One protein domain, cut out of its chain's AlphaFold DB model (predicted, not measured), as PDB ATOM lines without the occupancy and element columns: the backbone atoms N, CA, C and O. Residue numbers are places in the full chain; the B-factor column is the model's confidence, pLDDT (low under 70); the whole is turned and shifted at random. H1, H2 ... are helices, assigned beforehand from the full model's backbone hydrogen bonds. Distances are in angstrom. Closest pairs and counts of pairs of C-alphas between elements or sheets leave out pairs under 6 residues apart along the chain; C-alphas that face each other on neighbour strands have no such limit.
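This is residues 188 to 232 of the 332 residues of the protein "DNA helicase" of Lachnospiraceae bacterium 5_1_63FAA (UniProt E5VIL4). A long straight helix, H1, makes the length of an L, and a short helix, H2, turns off from its far end as the foot, with the corner at residues 218 and 219. The printed part has 45 residues with two named helices, H1 then H2, and no named strand, and its class is all helix. It is extended, with a radius of gyration of the C-alphas of 17.2 A and spans of 51 by 24 by 5 A.

Start at H1, residues 189 to 217; a tight link of 2 residues leads to H2, residues 220 to 229. The two helices are apart, with no C-alpha of the one within 8 A of the other. In H1 and H2 every O i to N i+4 pair is within hydrogen-bond range.

Find C-alpha 189 at (96.269, 125.349, 160.488); from there H1 runs 41.9 A to C-alpha 217 at (135.588, 138.183, 153.601). H2 runs 14.4 A from Lys 220 to C-alpha 229 at (134.741, 133.639, 134.246).

The C-alphas farthest apart, of Thr 188 and Glu 221, are 51.6 A apart. The printed part has no cut. Look for low confidence, pLDDT under 70, in 18 residues, among them 212 to 224.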
ATOM      1  N   THR A 188      97.110 124.283 165.192       85.31
ATOM      2  CA  THR A 188      96.083 124.756 164.268       85.31
ATOM      3  C   THR A 188      96.676 124.923 162.867       85.31
ATOM      4  O   THR A 188      97.896 124.914 162.682       85.31
ATOM      5  N   LEU A 189      95.817 125.051 161.853       80.94
ATOM      6  CA  LEU A 189      96.269 125.349 160.488       80.94
ATOM      7  C   LEU A 189      97.049 126.668 160.432       80.94
ATOM      8  O   LEU A 189      98.048 126.749 159.724       80.94
ATOM      9  N   GLU A 190      96.627 127.664 161.209       80.38
ATOM     10  CA  GLU A 190      97.314 128.950 161.320       80.38
ATOM     11  C   GLU A 190      98.719 128.771 161.901       80.38
ATOM     12  O   GLU A 190      99.679 129.258 161.312       80.38
ATOM     13  N   ASP A 191      98.874 127.997 162.981       81.06
ATOM     14  CA  ASP A 191     100.193 127.720 163.573       81.06
ATOM     15  C   ASP A 191     101.157 127.069 162.572       81.06
ATOM     16  O   ASP A 191     102.343 127.396 162.531       81.06
ATOM     17  N   LEU A 192     100.649 126.144 161.752       77.06
ATOM     18  CA  LEU A 192     101.423 125.473 160.705       77.06
ATOM     19  C   LEU A 192     101.865 126.445 159.606       77.06
ATOM     20  O   LEU A 192     103.024 126.396 159.190       77.06
ATOM     21  N   LEU A 193     100.973 127.338 159.171       76.50
ATOM     22  CA  LEU A 193     101.289 128.378 158.188       76.50
ATOM     23  C   LEU A 193     102.348 129.343 158.734       76.50
ATOM     24  O   LEU A 193     103.350 129.585 158.067       76.50
ATOM     25  N   TRP A 194     102.190 129.808 159.977       74.38
ATOM     26  CA  TRP A 194     103.164 130.685 160.630       74.38
ATOM     27  C   TRP A 194     104.526 130.016 160.827       74.38
ATOM     28  O   TRP A 194     105.557 130.663 160.654       74.38
ATOM     29  N   GLN A 195     104.565 128.722 161.160       73.31
ATOM     30  CA  GLN A 195     105.827 127.980 161.230       73.31
ATOM     31  C   GLN A 195     106.500 127.857 159.864       73.31
ATOM     32  O   GLN A 195     107.724 127.962 159.781       73.31
ATOM     33  N   GLN A 196     105.726 127.631 158.803       71.19
ATOM     34  CA  GLN A 196     106.265 127.546 157.453       71.19
ATOM     35  C   GLN A 196     106.834 128.897 157.007       71.19
ATOM     36  O   GLN A 196     107.993 128.960 156.602       71.19
ATOM     37  N   GLU A 197     106.068 129.979 157.165       68.19
ATOM     38  CA  GLU A 197     106.518 131.337 156.845       68.19
ATOM     39  C   GLU A 197     107.726 131.751 157.695       68.19
ATOM     40  O   GLU A 197     108.684 132.320 157.178       68.19
ATOM     41  N   GLY A 198     107.728 131.418 158.988       72.12
ATOM     42  CA  GLY A 198     108.850 131.682 159.884       72.12
ATOM     43  C   GLY A 198     110.123 130.941 159.474       72.12
ATOM     44  O   GLY A 198     111.201 131.531 159.462       72.12
ATOM     45  N   ASN A 199     110.013 129.667 159.087       74.06
ATOM     46  CA  ASN A 199     111.153 128.893 158.593       74.06
ATOM     47  C   ASN A 199     111.672 129.422 157.251       74.06
ATOM     48  O   ASN A 199     112.886 129.494 157.061       74.06
ATOM     49  N   GLU A 200     110.780 129.819 156.341       73.12
ATOM     50  CA  GLU A 200     111.157 130.466 155.080       73.12
ATOM     51  C   GLU A 200     111.901 131.781 155.346       73.12
ATOM     52  O   GLU A 200     113.003 131.970 154.832       73.12
ATOM     53  N   LEU A 201     111.373 132.638 156.225       69.12
ATOM     54  CA  LEU A 201     112.021 133.888 156.633       69.12
ATOM     55  C   LEU A 201     113.391 133.651 157.273       69.12
ATOM     56  O   LEU A 201     114.357 134.310 156.901       69.12
ATOM     57  N   LEU A 202     113.511 132.691 158.196       71.44
ATOM     58  CA  LEU A 202     114.796 132.330 158.805       71.44
ATOM     59  C   LEU A 202     115.799 131.846 157.760       71.44
ATOM     60  O   LEU A 202     116.979 132.192 157.823       71.44
ATOM     61  N   HIS A 203     115.345 131.058 156.788       75.31
ATOM     62  CA  HIS A 203     116.193 130.601 155.700       75.31
ATOM     63  C   HIS A 203     116.657 131.772 154.823       75.31
ATOM     64  O   HIS A 203     117.837 131.850 154.479       75.31
ATOM     65  N   GLU A 204     115.774 132.723 154.515       73.00
ATOM     66  CA  GLU A 204     116.142 133.944 153.795       73.00
ATOM     67  C   GLU A 204     117.118 134.822 154.578       73.00
ATOM     68  O   GLU A 204     118.091 135.305 154.000       73.00
ATOM     69  N   MET A 205     116.907 134.985 155.884       70.00
ATOM     70  CA  MET A 205     117.810 135.729 156.761       70.00
ATOM     71  C   MET A 205     119.187 135.071 156.824       70.00
ATOM     72  O   MET A 205     120.193 135.744 156.626       70.00
ATOM     73  N   ASN A 206     119.253 133.753 157.021       75.62
ATOM     74  CA  ASN A 206     120.518 133.014 157.010       75.62
ATOM     75  C   ASN A 206     121.234 133.146 155.665       75.62
ATOM     76  O   ASN A 206     122.450 133.325 155.627       75.62
ATOM     77  N   ARG A 207     120.482 133.110 154.560       75.38
ATOM     78  CA  ARG A 207     121.016 133.329 153.216       75.38
ATOM     79  C   ARG A 207     121.581 134.746 153.063       75.38
ATOM     80  O   ARG A 207     122.663 134.904 152.511       75.38
ATOM     81  N   GLN A 208     120.887 135.767 153.565       72.81
ATOM     82  CA  GLN A 208     121.374 137.151 153.555       72.81
ATOM     83  C   GLN A 208     122.629 137.328 154.411       72.81
ATOM     84  O   GLN A 208     123.619 137.845 153.907       72.81
ATOM     85  N   ILE A 209     122.633 136.814 155.643       72.81
ATOM     86  CA  ILE A 209     123.803 136.831 156.535       72.81
ATOM     87  C   ILE A 209     124.995 136.133 155.870       72.81
ATOM     88  O   ILE A 209     126.126 136.603 155.955       72.81
ATOM     89  N   PHE A 210     124.758 135.011 155.187       72.94
ATOM     90  CA  PHE A 210     125.791 134.312 154.428       72.94
ATOM     91  C   PHE A 210     126.349 135.171 153.283       72.94
ATOM     92  O   PHE A 210     127.566 135.253 153.129       72.94
ATOM     93  N   TYR A 211     125.491 135.853 152.517       71.12
ATOM     94  CA  TYR A 211     125.927 136.767 151.457       71.12
ATOM     95  C   TYR A 211     126.671 137.998 151.985       71.12
ATOM     96  O   TYR A 211     127.643 138.424 151.366       71.12
ATOM     97  N   GLU A 212     126.249 138.560 153.116       68.25
ATOM     98  CA  GLU A 212     126.945 139.671 153.773       68.25
ATOM     99  C   GLU A 212     128.333 139.238 154.252       68.25
ATOM    100  O   GLU A 212     129.321 139.881 153.910       68.25
ATOM    101  N   ARG A 213     128.446 138.074 154.911       66.56
ATOM    102  CA  ARG A 213     129.753 137.506 155.295       66.56
ATOM    103  C   ARG A 213     130.653 137.218 154.095       66.56
ATOM    104  O   ARG A 213     131.854 137.454 154.176       66.56
ATOM    105  N   LEU A 214     130.096 136.712 152.993       63.34
ATOM    106  CA  LEU A 214     130.839 136.525 151.741       63.34
ATOM    107  C   LEU A 214     131.351 137.863 151.191       63.34
ATOM    108  O   LEU A 214     132.496 137.943 150.761       63.34
ATOM    109  N   ASN A 215     130.545 138.923 151.223       64.31
ATOM    110  CA  ASN A 215     130.992 140.239 150.765       64.31
ATOM    111  C   ASN A 215     132.085 140.844 151.658       64.31
ATOM    112  O   ASN A 215     132.961 141.530 151.134       64.31
ATOM    113  N   ASP A 216     132.061 140.569 152.963       62.06
ATOM    114  CA  ASP A 216     133.049 141.091 153.913       62.06
ATOM    115  C   ASP A 216     134.387 140.328 153.891       62.06
ATOM    116  O   ASP A 216     135.422 140.900 154.234       62.06
ATOM    117  N   GLN A 217     134.402 139.049 153.488       59.72
ATOM    118  CA  GLN A 217     135.588 138.183 153.601       59.72
ATOM    119  C   GLN A 217     136.325 137.874 152.290       59.72
ATOM    120  O   GLN A 217     137.413 137.298 152.342       59.72
ATOM    121  N   ILE A 218     135.796 138.232 151.115       57.75
ATOM    122  CA  ILE A 218     136.462 137.896 149.846       57.75
ATOM    123  C   ILE A 218     137.303 139.082 149.337       57.75
ATOM    124  O   ILE A 218     136.763 140.171 149.116       57.75
ATOM    125  N   PRO A 219     138.607 138.891 149.054       63.28
ATOM    126  CA  PRO A 219     139.409 139.873 148.332       63.28
ATOM    127  C   PRO A 219     138.751 140.234 146.993       63.28
ATOM    128  O   PRO A 219     138.420 139.353 146.195       63.28
ATOM    129  N   LYS A 220     138.580 141.535 146.721       62.91
ATOM    130  CA  LYS A 220     137.900 142.049 145.515       62.91
ATOM    131  C   LYS A 220     138.491 141.510 144.199       62.91
ATOM    132  O   LYS A 220     137.761 141.429 143.213       62.91
ATOM    133  N   GLU A 221     139.763 141.101 144.195       65.75
ATOM    134  CA  GLU A 221     140.449 140.454 143.066       65.75
ATOM    135  C   GLU A 221     139.778 139.135 142.641       65.75
ATOM    136  O   GLU A 221     139.413 138.969 141.478       65.75
ATOM    137  N   ASN A 222     139.543 138.214 143.585       66.00
ATOM    138  CA  ASN A 222     139.017 136.876 143.285       66.00
ATOM    139  C   ASN A 222     137.569 136.937 142.786       66.00
ATOM    140  O   ASN A 222     137.179 136.183 141.898       66.00
ATOM    141  N   VAL A 223     136.777 137.880 143.311       64.94
ATOM    142  CA  VAL A 223     135.407 138.139 142.838       64.94
ATOM    143  C   VAL A 223     135.410 138.668 141.405       64.94
ATOM    144  O   VAL A 223     134.499 138.356 140.641       64.94
ATOM    145  N   LYS A 224     136.415 139.467 141.030       66.06
ATOM    146  CA  LYS A 224     136.540 140.025 139.680       66.06
ATOM    147  C   LYS A 224     136.868 138.931 138.663       66.06
ATOM    148  O   LYS A 224     136.153 138.815 137.675       66.06
ATOM    149  N   VAL A 225     137.835 138.065 138.981       72.25
ATOM    150  CA  VAL A 225     138.184 136.889 138.160       72.25
ATOM    151  C   VAL A 225     136.997 135.934 138.030       72.25
ATOM    152  O   VAL A 225     136.687 135.481 136.929       72.25
ATOM    153  N   LEU A 226     136.267 135.674 139.124       65.88
ATOM    154  CA  LEU A 226     135.044 134.873 139.059       65.88
ATOM    155  C   LEU A 226     133.996 135.532 138.157       65.88
ATOM    156  O   LEU A 226     133.480 134.881 137.255       65.88
ATOM    157  N   LYS A 227     133.689 136.817 138.353       66.38
ATOM    158  CA  LYS A 227     132.707 137.529 137.520       66.38
ATOM    159  C   LYS A 227     133.077 137.502 136.043       66.38
ATOM    160  O   LYS A 227     132.184 137.324 135.228       66.38
ATOM    161  N   GLU A 228     134.357 137.631 135.710       70.62
ATOM    162  CA  GLU A 228     134.855 137.508 134.338       70.62
ATOM    163  C   GLU A 228     134.694 136.072 133.807       70.62
ATOM    164  O   GLU A 228     134.225 135.890 132.687       70.62
ATOM    165  N   SER A 229     134.958 135.047 134.626       70.00
ATOM    166  CA  SER A 229     134.741 133.639 134.246       70.00
ATOM    167  C   SER A 229     133.260 133.265 134.063       70.00
ATOM    168  O   SER A 229     132.930 132.446 133.207       70.00
ATOM    169  N   PHE A 230     132.355 133.897 134.817       66.06
ATOM    170  CA  PHE A 230     130.902 133.706 134.730       66.06
ATOM    171  C   PHE A 230     130.217 134.686 133.760       66.06
ATOM    172  O   PHE A 230     129.011 134.583 133.549       66.06
ATOM    173  N   ALA A 231     130.957 135.620 133.147       73.12
ATOM    174  CA  ALA A 231     130.424 136.584 132.178       73.12
ATOM    175  C   ALA A 231     130.179 135.978 130.786       73.12
ATOM    176  O   ALA A 231     129.699 136.673 129.888       73.12
ATOM    177  N   TYR A 232     130.515 134.701 130.584       75.38
ATOM    178  CA  TYR A 232     130.268 134.022 129.322       75.38
ATOM    179  C   TYR A 232     128.763 133.936 129.040       75.38
ATOM    180  O   TYR A 232     128.019 133.212 129.703       75.38
TER     181      TYR A 232